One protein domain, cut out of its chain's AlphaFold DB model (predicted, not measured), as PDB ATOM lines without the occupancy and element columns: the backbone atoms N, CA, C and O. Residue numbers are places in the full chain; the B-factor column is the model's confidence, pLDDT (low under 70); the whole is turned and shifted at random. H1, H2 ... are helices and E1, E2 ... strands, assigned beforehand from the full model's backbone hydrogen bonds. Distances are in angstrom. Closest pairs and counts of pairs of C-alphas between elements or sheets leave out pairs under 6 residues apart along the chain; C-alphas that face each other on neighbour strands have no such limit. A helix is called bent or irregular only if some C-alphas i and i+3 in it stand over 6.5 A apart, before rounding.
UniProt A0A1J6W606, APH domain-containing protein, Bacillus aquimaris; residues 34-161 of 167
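What this domain is: This is residues 34 to 161 of the 167 residues of the protein "APH domain-containing protein" of Bacillus aquimaris (UniProt A0A1J6W606). Picture a loose V whose two arms meet at a small two-stranded sheet, E1 and E4: one arm is the long helix H1 with the strand hairpin E2 and E3 packed on it, and the other is the helical hairpin H3 and H4, whose turn, residues 86 to 91, sticks out. The short helix H5 packs on E1 and on H1 and lies nearest the mean of the C-alphas, while H2 lies near the point of the V and H6 ends the printed part. The printed part has 128 residues, with six named helices and four named strands in the order H1 H2 H3 H4 E1 E2 E3 E4 H5 H6; the class is mostly helix, and both sheets, E1 - E4 and E2 - E3, are antiparallel. The whole is only just compact, close to loose, with a radius of gyration of the C-alphas of 16.6 A and spans of 51 by 40 by 24 A.

Where its parts are: Start at C-alpha 113, at (-5.829, -5.736, -15.882), where E1 begins; it covers residues 113 to 116, and its partner E4 covers residues 141 to 144. H5 follows at once with residues 145 to 152, and H6 takes residues 155 to 161, ending at C-alpha 161, at (20.068, -17.264, -3.590). For the other sheet, look at E2, residues 125 to 128, and E3, residues 131 to 134. Now go back to C-alpha 43 at (11.363, -25.261, -24.652); from there H1 runs through residues 43 to 62, 29.3 A from first to last C-alpha. H2 is the short turn of residues 65 to 68. H3, residues 74 to 84, measures 15.6 A, and H4, residues 90 to 104, measures 21.1 A.

How they stand to each other: Begin with E1 and E4, antiparallel neighbours at 139 degrees: N 116 and O 141 are 2.8 A apart, and N 143 and O 114 are 2.8 A apart, both within hydrogen-bond range. The C-alphas of Tyr 113 and Tyr 145 are the closest of E1 and H5, at 5.8 A. On the H1 side, the closest C-alphas to E1 are those of Leu 60 and Leu 115, 5.9 A apart. H1 and H5 only just touch, with 3 pairs of C-alphas within 8 A, made by residues 53 to 57 of H1 alone; the closest are His 57 and Tyr 145, at 7.1 A. Their lines stand at a steep tilt of 39 degrees, opposite ways. Earlier in H1, the C-alphas of Ala 52 and Ile 132 are the closest of H1 and E3, at 6.3 A, and H1 and E2 are near each other, with 7 pairs of C-alphas within 10 A. E2 and E3 form an antiparallel hairpin at 156 degrees, with N 131 and O 128 at 2.8 A. Turn to Leu 74, where the C-alphas of Leu 74 and His 143 are the closest of H3 and E4, at 6.1 A. H3 and H4 are a helical hairpin: they touch at Leu 78 and Cys 96, their closest C-alphas, 6.1 A apart, at a shallow tilt of 18 degrees, opposite ways. H1 is apart from both H3 and H4. H2 touches no helix; its closest C-alpha to E1 is that of Arg 68, 6.7 A from Leu 115. H6 meets H5 only through their link. In H3 and H4 every O i to N i+4 pair is within hydrogen-bond range; H1 has 15 of 16, H5 3 of 4 and H6 0 of 3, with 3 of 4 O i to N i+3 pairs in H6, and H2 is too short for an O i to N i+4 pair. H6 is irregular, but only just: C-alphas 156 and 159 are 6.8 A apart.

The domain as a whole: The two C-alphas farthest apart are those of Gln 88 and His 129, at 52.3 A. The printed part has no cut, and no link is long. The mean pLDDT of the printed part is 92.1; look at residues 155 to 161 for the low-confidence stretch, where the values fall under 70.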
ATOM      1  N   ASP A  34       2.861 -34.535 -13.635       94.44
ATOM      2  CA  ASP A  34       3.997 -34.298 -12.751       94.44
ATOM      3  C   ASP A  34       4.250 -32.796 -12.584       94.44
ATOM      4  O   ASP A  34       4.022 -31.999 -13.502       94.44
ATOM      5  N   HIS A  35       4.764 -32.417 -11.417       94.56
ATOM      6  CA  HIS A  35       5.450 -31.140 -11.257       94.56
ATOM      7  C   HIS A  35       6.822 -31.228 -11.919       94.56
ATOM      8  O   HIS A  35       7.467 -32.277 -11.885       94.56
ATOM      9  N   LEU A  36       7.264 -30.126 -12.517       93.00
ATOM     10  CA  LEU A  36       8.564 -30.033 -13.171       93.00
ATOM     11  C   LEU A  36       9.365 -28.895 -12.555       93.00
ATOM     12  O   LEU A  36       8.799 -27.847 -12.253       93.00
ATOM     13  N   ASP A  37      10.678 -29.076 -12.472       91.62
ATOM     14  CA  ASP A  37      11.616 -27.996 -12.180       91.62
ATOM     15  C   ASP A  37      11.982 -27.254 -13.471       91.62
ATOM     16  O   ASP A  37      12.105 -27.860 -14.543       91.62
ATOM     17  N   LEU A  38      12.188 -25.935 -13.391       90.12
ATOM     18  CA  LEU A  38      12.427 -25.107 -14.578       90.12
ATOM     19  C   LEU A  38      13.651 -25.571 -15.380       90.12
ATOM     20  O   LEU A  38      13.628 -25.546 -16.611       90.12
ATOM     21  N   GLU A  39      14.712 -25.995 -14.696       89.75
ATOM     22  CA  GLU A  39      15.955 -26.475 -15.303       89.75
ATOM     23  C   GLU A  39      15.767 -27.759 -16.125       89.75
ATOM     24  O   GLU A  39      16.571 -28.047 -17.014       89.75
ATOM     25  N   GLU A  40      14.710 -28.520 -15.846       88.38
ATOM     26  CA  GLU A  40      14.386 -29.783 -16.512       88.38
ATOM     27  C   GLU A  40      13.376 -29.598 -17.653       88.38
ATOM     28  O   GLU A  40      13.172 -30.501 -18.473       88.38
ATOM     29  N   MET A  41      12.760 -28.417 -17.747       93.75
ATOM     30  CA  MET A  41      11.756 -28.127 -18.759       93.75
ATOM     31  C   MET A  41      12.380 -27.964 -20.146       93.75
ATOM     32  O   MET A  41      13.278 -27.162 -20.398       93.75
ATOM     33  N   THR A  42      11.802 -28.665 -21.115       95.81
ATOM     34  CA  THR A  42      12.042 -28.404 -22.536       95.81
ATOM     35  C   THR A  42      11.448 -27.055 -22.956       95.81
ATOM     36  O   THR A  42      10.454 -26.590 -22.394       95.81
ATOM     37  N   GLU A  43      11.956 -26.469 -24.046       96.06
ATOM     38  CA  GLU A  43      11.363 -25.261 -24.652       96.06
ATOM     39  C   GLU A  43       9.859 -25.428 -24.939       96.06
ATOM     40  O   GLU A  43       9.072 -24.490 -24.794       96.06
ATOM     41  N   ARG A  44       9.438 -26.647 -25.307       96.88
ATOM     42  CA  ARG A  44       8.029 -26.980 -25.528       96.88
ATOM     43  C   ARG A  44       7.210 -26.869 -24.242       96.88
ATOM     44  O   ARG A  44       6.122 -26.301 -24.293       96.88
ATOM     45  N   GLN A  45       7.703 -27.386 -23.120       96.50
ATOM     46  CA  GLN A  45       7.014 -27.302 -21.827       96.50
ATOM     47  C   GLN A  45       6.937 -25.855 -21.332       96.50
ATOM     48  O   GLN A  45       5.865 -25.426 -20.912       96.50
ATOM     49  N   VAL A  46       8.007 -25.065 -21.490       95.94
ATOM     50  CA  VAL A  46       7.995 -23.628 -21.151       95.94
ATOM     51  C   VAL A  46       6.955 -22.882 -21.991       95.94
ATOM     52  O   VAL A  46       6.152 -22.107 -21.469       95.94
ATOM     53  N   TYR A  47       6.899 -23.165 -23.296       97.25
ATOM     54  CA  TYR A  47       5.870 -22.610 -24.172       97.25
ATOM     55  C   TYR A  47       4.454 -23.013 -23.737       97.25
ATOM     56  O   TYR A  47       3.552 -22.175 -23.730       97.25
ATOM     57  N   LEU A  48       4.234 -24.286 -23.391       97.62
ATOM     58  CA  LEU A  48       2.925 -24.778 -22.954       97.62
ATOM     59  C   LEU A  48       2.487 -24.134 -21.636       97.62
ATOM     60  O   LEU A  48       1.323 -23.750 -21.528       97.62
ATOM     61  N   TRP A  49       3.404 -23.951 -20.688       96.94
ATOM     62  CA  TRP A  49       3.157 -23.257 -19.425       96.94
ATOM     63  C   TRP A  49       2.725 -21.803 -19.652       96.94
ATOM     64  O   TRP A  49       1.636 -21.405 -19.232       96.94
ATOM     65  N   GLY A  50       3.490 -21.040 -20.439       96.69
ATOM     66  CA  GLY A  50       3.124 -19.666 -20.797       96.69
ATOM     67  C   GLY A  50       1.807 -19.583 -21.580       96.69
ATOM     68  O   GLY A  50       0.958 -18.734 -21.304       96.69
ATOM     69  N   LYS A  51       1.577 -20.509 -22.521       97.94
ATOM     70  CA  LYS A  51       0.305 -20.620 -23.254       97.94
ATOM     71  C   LYS A  51      -0.860 -20.910 -22.308       97.94
ATOM     72  O   LYS A  51      -1.948 -20.368 -22.496       97.94
ATOM     73  N   ALA A  52      -0.661 -21.762 -21.307       97.12
ATOM     74  CA  ALA A  52      -1.678 -22.087 -20.320       97.12
ATOM     75  C   ALA A  52      -2.039 -20.882 -19.445       97.12
ATOM     76  O   ALA A  52      -3.228 -20.696 -19.182       97.12
ATOM     77  N   LEU A  53      -1.055 -20.063 -19.065       97.31
ATOM     78  CA  LEU A  53      -1.271 -18.813 -18.336       97.31
ATOM     79  C   LEU A  53      -2.025 -17.780 -19.184       97.31
ATOM     80  O   LEU A  53      -3.037 -17.240 -18.746       97.31
ATOM     81  N   GLY A  54      -1.614 -17.573 -20.438       97.25
ATOM     82  CA  GLY A  54      -2.322 -16.670 -21.353       97.25
ATOM     83  C   GLY A  54      -3.767 -17.110 -21.607       97.25
ATOM     84  O   GLY A  54      -4.693 -16.304 -21.546       97.25
ATOM     85  N   ASN A  55      -3.989 -18.415 -21.802       97.31
ATOM     86  CA  ASN A  55      -5.337 -18.972 -21.889       97.31
ATOM     87  C   ASN A  55      -6.124 -18.749 -20.593       97.31
ATOM     88  O   ASN A  55      -7.320 -18.479 -20.660       97.31
ATOM     89  N   LEU A  56      -5.498 -18.878 -19.420       96.69
ATOM     90  CA  LEU A  56      -6.157 -18.599 -18.146       96.69
ATOM     91  C   LEU A  56      -6.622 -17.138 -18.084       96.69
ATOM     92  O   LEU A  56      -7.794 -16.905 -17.801       96.69
ATOM     93  N   HIS A  57      -5.764 -16.175 -18.439       97.25
ATOM     94  CA  HIS A  57      -6.137 -14.754 -18.495       97.25
ATOM     95  C   HIS A  57      -7.335 -14.507 -19.415       97.25
ATOM     96  O   HIS A  57      -8.268 -13.813 -19.017       97.25
ATOM     97  N   GLU A  58      -7.374 -15.124 -20.600       96.75
ATOM     98  CA  GLU A  58      -8.523 -15.010 -21.510       96.75
ATOM     99  C   GLU A  58      -9.829 -15.543 -20.909       96.75
ATOM    100  O   GLU A  58     -10.876 -14.922 -21.082       96.75
ATOM    101  N   HIS A  59      -9.794 -16.645 -20.156       95.12
ATOM    102  CA  HIS A  59     -10.991 -17.149 -19.477       95.12
ATOM    103  C   HIS A  59     -11.411 -16.244 -18.310       95.12
ATOM    104  O   HIS A  59     -12.590 -15.905 -18.194       95.12
ATOM    105  N   LEU A  60     -10.461 -15.814 -17.472       94.94
ATOM    106  CA  LEU A  60     -10.731 -14.953 -16.316       94.94
ATOM    107  C   LEU A  60     -11.293 -13.583 -16.736       94.94
ATOM    108  O   LEU A  60     -12.160 -13.043 -16.049       94.94
ATOM    109  N   LYS A  61     -10.885 -13.054 -17.900       93.75
ATOM    110  CA  LYS A  61     -11.457 -11.838 -18.514       93.75
ATOM    111  C   LYS A  61     -12.970 -11.917 -18.741       93.75
ATOM    112  O   LYS A  61     -13.638 -10.883 -18.686       93.75
ATOM    113  N   GLN A  62     -13.493 -13.109 -19.035       93.81
ATOM    114  CA  GLN A  62     -14.904 -13.325 -19.374       93.81
ATOM    115  C   GLN A  62     -15.778 -13.618 -18.151       93.81
ATOM    116  O   GLN A  62     -17.005 -13.650 -18.274       93.81
ATOM    117  N   LEU A  63     -15.179 -13.844 -16.977       92.31
ATOM    118  CA  LEU A  63     -15.946 -14.112 -15.768       92.31
ATOM    119  C   LEU A  63     -16.767 -12.879 -15.350       92.31
ATOM    120  O   LEU A  63     -16.295 -11.744 -15.473       92.31
ATOM    121  N   PRO A  64     -17.987 -13.079 -14.818       93.25
ATOM    122  CA  PRO A  64     -18.763 -12.000 -14.220       93.25
ATOM    123  C   PRO A  64     -17.989 -11.276 -13.113       93.25
ATOM    124  O   PRO A  64     -17.254 -11.900 -12.350       93.25
ATOM    125  N   GLU A  65     -18.234  -9.974 -12.950       87.00
ATOM    126  CA  GLU A  65     -17.562  -9.141 -11.937       87.00
ATOM    127  C   GLU A  65     -17.705  -9.698 -10.508       87.00
ATOM    128  O   GLU A  65     -16.817  -9.529  -9.681       87.00
ATOM    129  N   GLY A  66     -18.790 -10.434 -10.230       91.31
ATOM    130  CA  GLY A  66     -19.016 -11.096  -8.942       91.31
ATOM    131  C   GLY A  66     -17.920 -12.091  -8.537       91.31
ATOM    132  O   GLY A  66     -17.730 -12.317  -7.348       91.31
ATOM    133  N   PHE A  67     -17.146 -12.627  -9.487       88.56
ATOM    134  CA  PHE A  67     -15.999 -13.498  -9.195       88.56
ATOM    135  C   PHE A  67     -14.771 -12.741  -8.670       88.56
ATOM    136  O   PHE A  67     -13.798 -13.363  -8.255       88.56
ATOM    137  N   ARG A  68     -14.803 -11.405  -8.675       89.75
ATOM    138  CA  ARG A  68     -13.750 -10.558  -8.097       89.75
ATOM    139  C   ARG A  68     -14.024 -10.181  -6.644       89.75
ATOM    140  O   ARG A  68     -13.185  -9.556  -6.002       89.75
ATOM    141  N   VAL A  69     -15.193 -10.540  -6.114       88.69
ATOM    142  CA  VAL A  69     -15.532 -10.288  -4.711       88.69
ATOM    143  C   VAL A  69     -14.542 -11.040  -3.821       88.69
ATOM    144  O   VAL A  69     -14.261 -12.211  -4.057       88.69
ATOM    145  N   ASN A  70     -14.012 -10.360  -2.801       88.38
ATOM    146  CA  ASN A  70     -12.986 -10.893  -1.894       88.38
ATOM    147  C   ASN A  70     -11.687 -11.331  -2.601       88.38
ATOM    148  O   ASN A  70     -10.976 -12.212  -2.115       88.38
ATOM    149  N   ARG A  71     -11.370 -10.724  -3.750       94.62
ATOM    150  CA  ARG A  71     -10.090 -10.882  -4.449       94.62
ATOM    151  C   ARG A  71      -9.371  -9.533  -4.406       94.62
ATOM    152  O   ARG A  71      -9.693  -8.660  -5.212       94.62
ATOM    153  N   PRO A  72      -8.472  -9.313  -3.432       94.19
ATOM    154  CA  PRO A  72      -7.920  -7.991  -3.182       94.19
ATOM    155  C   PRO A  72      -7.036  -7.553  -4.346       94.19
ATOM    156  O   PRO A  72      -6.256  -8.331  -4.891       94.19
ATOM    157  N   SER A  73      -7.144  -6.289  -4.711       95.00
ATOM    158  CA  SER A  73      -6.281  -5.642  -5.686       95.00
ATOM    159  C   SER A  73      -4.906  -5.299  -5.111       95.00
ATOM    160  O   SER A  73      -4.721  -5.267  -3.893       95.00
ATOM    161  N   LEU A  74      -3.939  -4.950  -5.974       92.81
ATOM    162  CA  LEU A  74      -2.641  -4.417  -5.521       92.81
ATOM    163  C   LEU A  74      -2.814  -3.275  -4.512       92.81
ATOM    164  O   LEU A  74      -2.127  -3.236  -3.497       92.81
ATOM    165  N   LYS A  75      -3.734  -2.343  -4.789       94.19
ATOM    166  CA  LYS A  75      -3.952  -1.169  -3.937       94.19
ATOM    167  C   LYS A  75      -4.500  -1.569  -2.575       94.19
ATOM    168  O   LYS A  75      -3.985  -1.108  -1.566       94.19
ATOM    169  N   GLU A  76      -5.492  -2.456  -2.541       95.25
ATOM    170  CA  GLU A  76      -6.044  -2.970  -1.283       95.25
ATOM    171  C   GLU A  76      -4.980  -3.720  -0.475       95.25
ATOM    172  O   GLU A  76      -4.867  -3.493   0.728       95.25
ATOM    173  N   ARG A  77      -4.137  -4.532  -1.131       94.06
ATOM    174  CA  ARG A  77      -3.005  -5.209  -0.478       94.06
ATOM    175  C   ARG A  77      -1.979  -4.211   0.076       94.06
ATOM    176  O   ARG A  77      -1.541  -4.379   1.209       94.06
ATOM    177  N   LEU A  78      -1.620  -3.164  -0.671       95.19
ATOM    178  CA  LEU A  78      -0.682  -2.126  -0.213       95.19
ATOM    179  C   LEU A  78      -1.237  -1.313   0.963       95.19
ATOM    180  O   LEU A  78      -0.500  -1.029   1.903       95.19
ATOM    181  N   ILE A  79      -2.527  -0.967   0.938       95.81
ATOM    182  CA  ILE A  79      -3.196  -0.269   2.046       95.81
ATOM    183  C   ILE A  79      -3.208  -1.161   3.291       95.81
ATOM    184  O   ILE A  79      -2.753  -0.732   4.348       95.81
ATOM    185  N   ALA A  80      -3.628  -2.423   3.155       95.38
ATOM    186  CA  ALA A  80      -3.631  -3.377   4.262       95.38
ATOM    187  C   ALA A  80      -2.220  -3.605   4.831       95.38
ATOM    188  O   ALA A  80      -2.038  -3.627   6.047       95.38
ATOM    189  N   ALA A  81      -1.204  -3.718   3.966       94.12
ATOM    190  CA  ALA A  81       0.192  -3.814   4.380       94.12
ATOM    191  C   ALA A  81       0.633  -2.566   5.161       94.12
ATOM    192  O   ALA A  81       1.277  -2.675   6.203       94.12
ATOM    193  N   LYS A  82       0.251  -1.372   4.701       95.44
ATOM    194  CA  LYS A  82       0.558  -0.115   5.388       95.44
ATOM    195  C   LYS A  82      -0.091  -0.029   6.772       95.44
ATOM    196  O   LYS A  82       0.550   0.455   7.703       95.44
ATOM    197  N   ASP A  83      -1.313  -0.533   6.923       95.81
ATOM    198  CA  ASP A  83      -2.055  -0.514   8.189       95.81
ATOM    199  C   ASP A  83      -1.435  -1.416   9.267       95.81
ATOM    200  O   ASP A  83      -1.504  -1.096  10.457       95.81
ATOM    201  N   ILE A  84      -0.796  -2.522   8.869       96.50
ATOM    202  CA  ILE A  84      -0.109  -3.433   9.800       96.50
ATOM    203  C   ILE A  84       1.338  -3.018  10.098       96.50
ATOM    204  O   ILE A  84       1.907  -3.454  11.102       96.50
ATOM    205  N   LEU A  85       1.954  -2.190   9.245       96.38
ATOM    206  CA  LEU A  85       3.341  -1.765   9.420       96.38
ATOM    207  C   LEU A  85       3.506  -0.903  10.685       96.38
ATOM    208  O   LEU A  85       2.769   0.073  10.872       96.38
ATOM    209  N   PRO A  86       4.526  -1.167  11.529       97.31
ATOM    210  CA  PRO A  86       4.814  -0.314  12.673       97.31
ATOM    211  C   PRO A  86       5.028   1.144  12.248       97.31
ATOM    212  O   PRO A  86       5.705   1.428  11.263       97.31
ATOM    213  N   LYS A  87       4.481   2.095  13.015       95.19
ATOM    214  CA  LYS A  87       4.494   3.527  12.652       95.19
ATOM    215  C   LYS A  87       5.902   4.108  12.480       95.19
ATOM    216  O   LYS A  87       6.070   5.106  11.787       95.19
ATOM    217  N   GLN A  88       6.901   3.510  13.124       97.19
ATOM    218  CA  GLN A  88       8.301   3.912  13.022       97.19
ATOM    219  C   GLN A  88       8.990   3.466  11.723       97.19
ATOM    220  O   GLN A  88      10.052   3.999  11.407       97.19
ATOM    221  N   GLU A  89       8.402   2.543  10.955       97.56
ATOM    222  CA  GLU A  89       8.952   2.044   9.686       97.56
ATOM    223  C   GLU A  89       8.733   3.050   8.545       97.56
ATOM    224  O   GLU A  89       8.130   2.760   7.512       97.56
ATOM    225  N   LEU A  90       9.216   4.281   8.731       97.19
ATOM    226  CA  LEU A  90       8.956   5.409   7.832       97.19
ATOM    227  C   LEU A  90       9.385   5.127   6.386       97.19
ATOM    228  O   LEU A  90       8.769   5.644   5.458       97.19
ATOM    229  N   ALA A  91      10.432   4.322   6.185       97.81
ATOM    230  CA  ALA A  91      10.880   3.922   4.855       97.81
ATOM    231  C   ALA A  91       9.857   3.009   4.157       97.81
ATOM    232  O   ALA A  91       9.515   3.266   3.006       97.81
ATOM    233  N   ALA A  92       9.318   2.009   4.861       97.12
ATOM    234  CA  ALA A  92       8.312   1.101   4.317       97.12
ATOM    235  C   ALA A  92       6.990   1.827   4.020       97.12
ATOM    236  O   ALA A  92       6.394   1.622   2.965       97.12
ATOM    237  N   HIS A  93       6.574   2.745   4.901       97.56
ATOM    238  CA  HIS A  93       5.402   3.602   4.670       97.56
ATOM    239  C   HIS A  93       5.559   4.469   3.413       97.56
ATOM    240  O   HIS A  93       4.649   4.513   2.588       97.56
ATOM    241  N   ARG A  94       6.725   5.107   3.232       97.56
ATOM    242  CA  ARG A  94       7.028   5.902   2.025       97.56
ATOM    243  C   ARG A  94       7.060   5.050   0.763       97.56
ATOM    244  O   ARG A  94       6.631   5.515  -0.286       97.56
ATOM    245  N   GLU A  95       7.572   3.829   0.856       97.25
ATOM    246  CA  GLU A  95       7.602   2.912  -0.278       97.25
ATOM    247  C   GLU A  95       6.190   2.474  -0.683       97.25
ATOM    248  O   GLU A  95       5.870   2.481  -1.869       97.25
ATOM    249  N   CYS A  96       5.310   2.193   0.284       96.88
ATOM    250  CA  CYS A  96       3.898   1.922   0.002       96.88
ATOM    251  C   CYS A  96       3.229   3.109  -0.705       96.88
ATOM    252  O   CYS A  96       2.556   2.908  -1.713       96.88
ATOM    253  N   ASP A  97       3.458   4.338  -0.227       97.06
ATOM    254  CA  ASP A  97       2.916   5.554  -0.853       97.06
ATOM    255  C   ASP A  97       3.418   5.727  -2.290       97.06
ATOM    256  O   ASP A  97       2.625   5.939  -3.206       97.06
ATOM    257  N   ARG A  98       4.719   5.524  -2.518       97.75
ATOM    258  CA  ARG A  98       5.323   5.570  -3.855       97.75
ATOM    259  C   ARG A  98       4.713   4.534  -4.802       97.75
ATOM    260  O   ARG A  98       4.487   4.831  -5.974       97.75
ATOM    261  N   LEU A  99       4.476   3.312  -4.321       96.62
ATOM    262  CA  LEU A  99       3.878   2.236  -5.115       96.62
ATOM    263  C   LEU A  99       2.400   2.497  -5.420       96.62
ATOM    264  O   LEU A  99       1.961   2.208  -6.532       96.62
ATOM    265  N   LEU A 100       1.650   3.071  -4.474       96.62
ATOM    266  CA  LEU A 100       0.263   3.493  -4.686       96.62
ATOM    267  C   LEU A 100       0.177   4.590  -5.754       96.62
ATOM    268  O   LEU A 100      -0.581   4.438  -6.710       96.62
ATOM    269  N   GLU A 101       1.007   5.631  -5.653       97.06
ATOM    270  CA  GLU A 101       1.076   6.709  -6.651       97.06
ATOM    271  C   GLU A 101       1.471   6.186  -8.039       97.06
ATOM    272  O   GLU A 101       0.876   6.554  -9.052       97.06
ATOM    273  N   TRP A 102       2.459   5.289  -8.102       95.88
ATOM    274  CA  TRP A 102       2.847   4.643  -9.355       95.88
ATOM    275  C   TRP A 102       1.697   3.825  -9.955       95.88
ATOM    276  O   TRP A 102       1.417   3.948 -11.147       95.88
ATOM    277  N   ALA A 103       1.003   3.033  -9.133       93.44
ATOM    278  CA  ALA A 103      -0.141   2.227  -9.550       93.44
ATOM    279  C   ALA A 103      -1.326   3.087 -10.028       93.44
ATOM    280  O   ALA A 103      -2.044   2.675 -10.940       93.44
ATOM    281  N   ASP A 104      -1.531   4.273  -9.447       94.06
ATOM    282  CA  ASP A 104      -2.516   5.265  -9.903       94.06
ATOM    283  C   ASP A 104      -2.168   5.857 -11.277       94.06
ATOM    284  O   ASP A 104      -3.065   6.196 -12.049       94.06
ATOM    285  N   GLY A 105      -0.876   5.956 -11.601       94.06
ATOM    286  CA  GLY A 105      -0.395   6.467 -12.886       94.06
ATOM    287  C   GLY A 105      -0.525   5.488 -14.059       94.06
ATOM    288  O   GLY A 105      -0.350   5.890 -15.211       94.06
ATOM    289  N   LEU A 106      -0.816   4.212 -13.802       93.00
ATOM    290  CA  LEU A 106      -0.963   3.196 -14.840       93.00
ATOM    291  C   LEU A 106      -2.389   3.180 -15.394       93.00
ATOM    292  O   LEU A 106      -3.369   3.172 -14.649       93.00
ATOM    293  N   SER A 107      -2.525   3.093 -16.720       90.94
ATOM    294  CA  SER A 107      -3.836   2.867 -17.324       90.94
ATOM    295  C   SER A 107      -4.396   1.517 -16.877       90.94
ATOM    296  O   SER A 107      -3.655   0.540 -16.729       90.94
ATOM    297  N   LEU A 108      -5.718   1.450 -16.722       92.69
ATOM    298  CA  LEU A 108      -6.466   0.227 -16.448       92.69
ATOM    299  C   LEU A 108      -7.380  -0.069 -17.637       92.69
ATOM    300  O   LEU A 108      -8.149   0.784 -18.077       92.69
ATOM    301  N   SER A 109      -7.285  -1.281 -18.173       94.12
ATOM    302  CA  SER A 109      -8.148  -1.777 -19.237       94.12
ATOM    303  C   SER A 109      -8.246  -3.291 -19.133       94.12
ATOM    304  O   SER A 109      -7.359  -3.942 -18.574       94.12
ATOM    305  N   LYS A 110      -9.309  -3.857 -19.712       91.81
ATOM    306  CA  LYS A 110      -9.539  -5.308 -19.716       91.81
ATOM    307  C   LYS A 110      -8.423  -6.098 -20.411       91.81
ATOM    308  O   LYS A 110      -8.286  -7.289 -20.144       91.81
ATOM    309  N   GLU A 111      -7.613  -5.444 -21.245       93.62
ATOM    310  CA  GLU A 111      -6.522  -6.081 -21.988       93.62
ATOM    311  C   GLU A 111      -5.301  -6.399 -21.130       93.62
ATOM    312  O   GLU A 111      -4.591  -7.357 -21.421       93.62
ATOM    313  N   HIS A 112      -5.070  -5.642 -20.057       94.00
ATOM    314  CA  HIS A 112      -3.877  -5.800 -19.219       94.00
ATOM    315  C   HIS A 112      -4.169  -5.848 -17.716       94.00
ATOM    316  O   HIS A 112      -3.223  -5.959 -16.940       94.00
ATOM    317  N   TYR A 113      -5.432  -5.743 -17.289       95.19
ATOM    318  CA  TYR A 113      -5.829  -5.736 -15.882       95.19
ATOM    319  C   TYR A 113      -7.135  -6.506 -15.653       95.19
ATOM    320  O   TYR A 113      -8.123  -6.293 -16.363       95.19
ATOM    321  N   GLY A 114      -7.155  -7.369 -14.638       95.25
ATOM    322  CA  GLY A 114      -8.300  -8.212 -14.308       95.25
ATOM    323  C   GLY A 114      -7.992  -9.203 -13.192       95.25
ATOM    324  O   GLY A 114      -7.054  -9.011 -12.426       95.25
ATOM    325  N   LEU A 115      -8.803 -10.255 -13.089       96.94
ATOM    326  CA  LEU A 115      -8.543 -11.353 -12.161       96.94
ATOM    327  C   LEU A 115      -7.356 -12.183 -12.675       96.94
ATOM    328  O   LEU A 115      -7.316 -12.528 -13.857       96.94
ATOM    329  N   ILE A 116      -6.415 -12.480 -11.786       96.69
ATOM    330  CA  ILE A 116      -5.217 -13.287 -12.028       96.69
ATOM    331  C   ILE A 116      -5.098 -14.415 -11.005       96.69
ATOM    332  O   ILE A 116      -5.767 -14.369  -9.970       96.69
ATOM    333  N   HIS A 117      -4.238 -15.394 -11.290       96.31
ATOM    334  CA  HIS A 117      -3.943 -16.496 -10.370       96.31
ATOM    335  C   HIS A 117      -3.173 -16.029  -9.132       96.31
ATOM    336  O   HIS A 117      -3.423 -16.498  -8.031       96.31
ATOM    337  N   TYR A 118      -2.276 -15.059  -9.322       95.50
ATOM    338  CA  TYR A 118      -1.333 -14.494  -8.356       95.50
ATOM    339  C   TYR A 118      -0.161 -15.405  -7.974       95.50
ATOM    340  O   TYR A 118       0.932 -14.884  -7.779       95.50
ATOM    341  N   ASP A 119      -0.363 -16.722  -7.961       94.31
ATOM    342  CA  ASP A 119       0.657 -17.699  -7.556       94.31
ATOM    343  C   ASP A 119       0.880 -18.810  -8.601       94.31
ATOM    344  O   ASP A 119       0.747 -19.999  -8.331       94.31
ATOM    345  N   PHE A 120       1.086 -18.430  -9.868       94.88
ATOM    346  CA  PHE A 120       1.221 -19.386 -10.985       94.88
ATOM    347  C   PHE A 120       2.639 -19.986 -11.104       94.88
ATOM    348  O   PHE A 120       3.192 -20.079 -12.206       94.88
ATOM    349  N   GLU A 121       3.221 -20.323  -9.954       93.56
ATOM    350  CA  GLU A 121       4.518 -20.985  -9.759       93.56
ATOM    351  C   GLU A 121       4.405 -22.495 -10.112       93.56
ATOM    352  O   GLU A 121       3.306 -23.034 -10.287       93.56
ATOM    353  N   LEU A 122       5.530 -23.175 -10.356       94.12
ATOM    354  CA  LEU A 122       5.581 -24.541 -10.912       94.12
ATOM    355  C   LEU A 122       5.023 -25.615  -9.964       94.12
ATOM    356  O   LEU A 122       4.565 -26.666 -10.419       94.12
ATOM    357  N   ASP A 123       4.991 -25.345  -8.664       92.38
ATOM    358  CA  ASP A 123       4.327 -26.180  -7.660       92.38
ATOM    359  C   ASP A 123       2.789 -26.123  -7.751       92.38
ATOM    360  O   ASP A 123       2.116 -27.066  -7.342       92.38
ATOM    361  N   ASN A 124       2.225 -25.097  -8.393       94.12
ATOM    362  CA  ASN A 124       0.793 -24.980  -8.692       94.12
ATOM    363  C   ASN A 124       0.432 -25.397 -10.131       94.12
ATOM    364  O   ASN A 124      -0.718 -25.259 -10.577       94.12
ATOM    365  N   VAL A 125       1.396 -25.949 -10.875       94.56
ATOM    366  CA  VAL A 125       1.240 -26.358 -12.274       94.56
ATOM    367  C   VAL A 125       1.567 -27.838 -12.452       94.56
ATOM    368  O   VAL A 125       2.652 -28.302 -12.126       94.56
ATOM    369  N   MET A 126       0.625 -28.577 -13.043       95.19
ATOM    370  CA  MET A 126       0.791 -30.000 -13.361       95.19
ATOM    371  C   MET A 126       0.993 -30.191 -14.858       95.19
ATOM    372  O   MET A 126       0.225 -29.651 -15.664       95.19
ATOM    373  N   PHE A 127       1.984 -30.988 -15.238       95.75
ATOM    374  CA  PHE A 127       2.275 -31.321 -16.627       95.75
ATOM    375  C   PHE A 127       1.840 -32.755 -16.926       95.75
ATOM    376  O   PHE A 127       2.464 -33.709 -16.472       95.75
ATOM    377  N   ASP A 128       0.798 -32.905 -17.742       94.62
ATOM    378  CA  ASP A 128       0.374 -34.192 -18.296       94.62
ATOM    379  C   ASP A 128       0.454 -34.130 -19.825       94.62
ATOM    380  O   ASP A 128      -0.446 -33.633 -20.507       94.62
ATOM    381  N   HIS A 129       1.572 -34.601 -20.379       90.31
ATOM    382  CA  HIS A 129       1.875 -34.520 -21.808       90.31
ATOM    383  C   HIS A 129       1.771 -33.079 -22.358       90.31
ATOM    384  O   HIS A 129       2.668 -32.263 -22.157       90.31
ATOM    385  N   GLU A 130       0.695 -32.758 -23.084       92.19
ATOM    386  CA  GLU A 130       0.429 -31.417 -23.630       92.19
ATOM    387  C   GLU A 130      -0.623 -30.629 -22.832       92.19
ATOM    388  O   GLU A 130      -0.971 -29.499 -23.193       92.19
ATOM    389  N   ILE A 131      -1.156 -31.221 -21.766       92.25
ATOM    390  CA  ILE A 131      -2.190 -30.647 -20.914       92.25
ATOM    391  C   ILE A 131      -1.521 -30.026 -19.690       92.25
ATOM    392  O   ILE A 131      -0.766 -30.673 -18.973       92.25
ATOM    393  N   ILE A 132      -1.833 -28.749 -19.453       95.19
ATOM    394  CA  ILE A 132      -1.340 -28.004 -18.295       95.19
ATOM    395  C   ILE A 132      -2.454 -27.839 -17.268       95.19
ATOM    396  O   ILE A 132      -3.413 -27.062 -17.453       95.19
ATOM    397  N   GLY A 133      -2.291 -28.576 -16.180       94.19
ATOM    398  CA  GLY A 133      -3.029 -28.446 -14.945       94.19
ATOM    399  C   GLY A 133      -2.723 -27.154 -14.205       94.19
ATOM    400  O   GLY A 133      -1.660 -26.570 -14.370       94.19
ATOM    401  N   LYS A 134      -3.711 -26.669 -13.456       94.25
ATOM    402  CA  LYS A 134      -3.657 -25.404 -12.711       94.25
ATOM    403  C   LYS A 134      -4.360 -25.651 -11.393       94.25
ATOM    404  O   LYS A 134      -5.542 -26.035 -11.431       94.25
ATOM    405  N   LEU A 135      -3.618 -25.516 -10.310       93.44
ATOM    406  CA  LEU A 135      -4.020 -25.796  -8.939       93.44
ATOM    407  C   LEU A 135      -4.020 -24.497  -8.133       93.44
ATOM    408  O   LEU A 135      -3.568 -23.489  -8.640       93.44
ATOM    409  N   ASP A 136      -4.562 -24.550  -6.922       91.88
ATOM    410  CA  ASP A 136      -4.505 -23.480  -5.918       91.88
ATOM    411  C   ASP A 136      -4.882 -22.060  -6.394       91.88
ATOM    412  O   ASP A 136      -4.058 -21.196  -6.675       91.88
ATOM    413  N   PHE A 137      -6.187 -21.794  -6.444       92.12
ATOM    414  CA  PHE A 137      -6.715 -20.475  -6.803       92.12
ATOM    415  C   PHE A 137      -6.993 -19.584  -5.580       92.12
ATOM    416  O   PHE A 137      -7.654 -18.544  -5.735       92.12
ATOM    417  N   ASP A 138      -6.552 -19.965  -4.379       91.12
ATOM    418  CA  ASP A 138      -6.968 -19.296  -3.141       91.12
ATOM    419  C   ASP A 138      -6.436 -17.860  -3.051       91.12
ATOM    420  O   ASP A 138      -7.156 -16.961  -2.601       91.12
ATOM    421  N   ASP A 139      -5.246 -17.618  -3.608       92.25
ATOM    422  CA  ASP A 139      -4.582 -16.312  -3.622       92.25
ATOM    423  C   ASP A 139      -4.929 -15.410  -4.816       92.25
ATOM    424  O   ASP A 139      -4.398 -14.296  -4.942       92.25
ATOM    425  N   SER A 140      -5.878 -15.848  -5.655       95.38
ATOM    426  CA  SER A 140      -6.330 -15.097  -6.829       95.38
ATOM    427  C   SER A 140      -6.596 -13.624  -6.495       95.38
ATOM    428  O   SER A 140      -7.135 -13.258  -5.445       95.38
ATOM    429  N   SER A 141      -6.236 -12.742  -7.420       95.94
ATOM    430  CA  SER A 141      -6.080 -11.316  -7.127       95.94
ATOM    431  C   SER A 141      -6.525 -10.456  -8.301       95.94
ATOM    432  O   SER A 141      -6.466 -10.885  -9.452       95.94
ATOM    433  N   VAL A 142      -6.971  -9.229  -8.033       96.00
ATOM    434  CA  VAL A 142      -7.288  -8.265  -9.096       96.00
ATOM    435  C   VAL A 142      -6.039  -7.436  -9.403       96.00
ATOM    436  O   VAL A 142      -5.641  -6.547  -8.650       96.00
ATOM    437  N   HIS A 143      -5.382  -7.732 -10.517       96.06
ATOM    438  CA  HIS A 143      -4.056  -7.198 -10.806       96.06
ATOM    439  C   HIS A 143      -3.801  -7.040 -12.310       96.06
ATOM    440  O   HIS A 143      -4.570  -7.486 -13.162       96.06
ATOM    441  N   TRP A 144      -2.675  -6.412 -12.652       96.25
ATOM    442  CA  TRP A 144      -2.133  -6.489 -14.007       96.25
ATOM    443  C   TRP A 144      -1.733  -7.925 -14.353       96.25
ATOM    444  O   TRP A 144      -1.012  -8.543 -13.571       96.25
ATOM    445  N   TYR A 145      -2.089  -8.410 -15.550       96.88
ATOM    446  CA  TYR A 145      -1.705  -9.753 -16.034       96.88
ATOM    447  C   TYR A 145      -0.187  -9.967 -16.068       96.88
ATOM    448  O   TYR A 145       0.296 -11.086 -15.934       96.88
ATOM    449  N   ALA A 146       0.578  -8.879 -16.195       95.94
ATOM    450  CA  ALA A 146       2.033  -8.912 -16.113       95.94
ATOM    451  C   ALA A 146       2.549  -9.430 -14.760       95.94
ATOM    452  O   ALA A 146       3.625 -10.015 -14.719       95.94
ATOM    453  N   ALA A 147       1.804  -9.237 -13.666       94.81
ATOM    454  CA  ALA A 147       2.215  -9.730 -12.356       94.81
ATOM    455  C   ALA A 147       2.247 -11.259 -12.315       94.81
ATOM    456  O   ALA A 147       3.245 -11.813 -11.881       94.81
ATOM    457  N   ASP A 148       1.236 -11.928 -12.874       95.69
ATOM    458  CA  ASP A 148       1.200 -13.392 -13.000       95.69
ATOM    459  C   ASP A 148       2.422 -13.943 -13.746       95.69
ATOM    460  O   ASP A 148       2.994 -14.951 -13.354       95.69
ATOM    461  N   ILE A 149       2.861 -13.251 -14.803       95.44
ATOM    462  CA  ILE A 149       4.064 -13.630 -15.559       95.44
ATOM    463  C   ILE A 149       5.323 -13.457 -14.699       95.44
ATOM    464  O   ILE A 149       6.236 -14.277 -14.759       95.44
ATOM    465  N   VAL A 150       5.397 -12.382 -13.910       94.56
ATOM    466  CA  VAL A 150       6.536 -12.126 -13.021       94.56
ATOM    467  C   VAL A 150       6.608 -13.156 -11.894       94.56
ATOM    468  O   VAL A 150       7.711 -13.614 -11.605       94.56
ATOM    469  N   TYR A 151       5.471 -13.510 -11.289       91.31
ATOM    470  CA  TYR A 151       5.396 -14.522 -10.234       91.31
ATOM    471  C   TYR A 151       5.731 -15.909 -10.774       91.31
ATOM    472  O   TYR A 151       6.645 -16.529 -10.255       91.31
ATOM    473  N   ALA A 152       5.153 -16.312 -11.910       92.50
ATOM    474  CA  ALA A 152       5.517 -17.562 -12.579       92.50
ATOM    475  C   ALA A 152       7.039 -17.679 -12.805       92.50
ATOM    476  O   ALA A 152       7.658 -18.691 -12.512       92.50
ATOM    477  N   LEU A 153       7.692 -16.608 -13.269       89.06
ATOM    478  CA  LEU A 153       9.137 -16.614 -13.529       89.06
ATOM    479  C   LEU A 153      10.017 -16.445 -12.279       89.06
ATOM    480  O   LEU A 153      11.245 -16.382 -12.410       89.06
ATOM    481  N   ARG A 154       9.438 -16.316 -11.084       83.69
ATOM    482  CA  ARG A 154      10.205 -16.203  -9.841       83.69
ATOM    483  C   ARG A 154      10.960 -17.493  -9.537       83.69
ATOM    484  O   ARG A 154      12.119 -17.396  -9.129       83.69
ATOM    485  N   ASP A 155      10.367 -18.644  -9.837       65.69
ATOM    486  CA  ASP A 155      10.985 -19.962  -9.657       65.69
ATOM    487  C   ASP A 155      12.329 -20.071 -10.370       65.69
ATOM    488  O   ASP A 155      13.321 -20.505  -9.789       65.69
ATOM    489  N   GLY A 156      12.414 -19.526 -11.584       57.69
ATOM    490  CA  GLY A 156      13.651 -19.514 -12.366       57.69
ATOM    491  C   GLY A 156      14.749 -18.589 -11.855       57.69
ATOM    492  O   GLY A 156      15.851 -18.584 -12.402       57.69
ATOM    493  N   LYS A 157      14.474 -17.771 -10.834       54.44
ATOM    494  CA  LYS A 157      15.456 -16.869 -10.209       54.44
ATOM    495  C   LYS A 157      15.987 -17.403  -8.879       54.44
ATOM    496  O   LYS A 157      16.905 -16.812  -8.310       54.44
ATOM    497  N   SER A 158      15.462 -18.527  -8.397       48.78
ATOM    498  CA  SER A 158      15.885 -19.180  -7.152       48.78
ATOM    499  C   SER A 158      17.306 -19.761  -7.221       48.78
ATOM    500  O   SER A 158      17.943 -19.946  -6.183       48.78
ATOM    501  N   GLY A 159      17.855 -19.944  -8.428       43.69
ATOM    502  CA  GLY A 159      19.238 -20.377  -8.667       43.69
ATOM    503  C   GLY A 159      20.336 -19.405  -8.198       43.69
ATOM    504  O   GLY A 159      21.499 -19.801  -8.155       43.69
ATOM    505  N   ASP A 160      19.997 -18.174  -7.786       42.66
ATOM    506  CA  ASP A 160      20.970 -17.149  -7.358       42.66
ATOM    507  C   ASP A 160      20.831 -16.726  -5.877       42.66
ATOM    508  O   ASP A 160      21.370 -15.707  -5.439       42.66
ATOM    509  N   GLN A 161      20.143 -17.520  -5.042       41.34
ATOM    510  CA  GLN A 161      20.068 -17.264  -3.590       41.34
ATOM    511  C   GLN A 161      21.295 -17.747  -2.785       41.34
ATOM    512  O   GLN A 161      21.361 -17.553  -1.569       41.34
TER     513      GLN A 161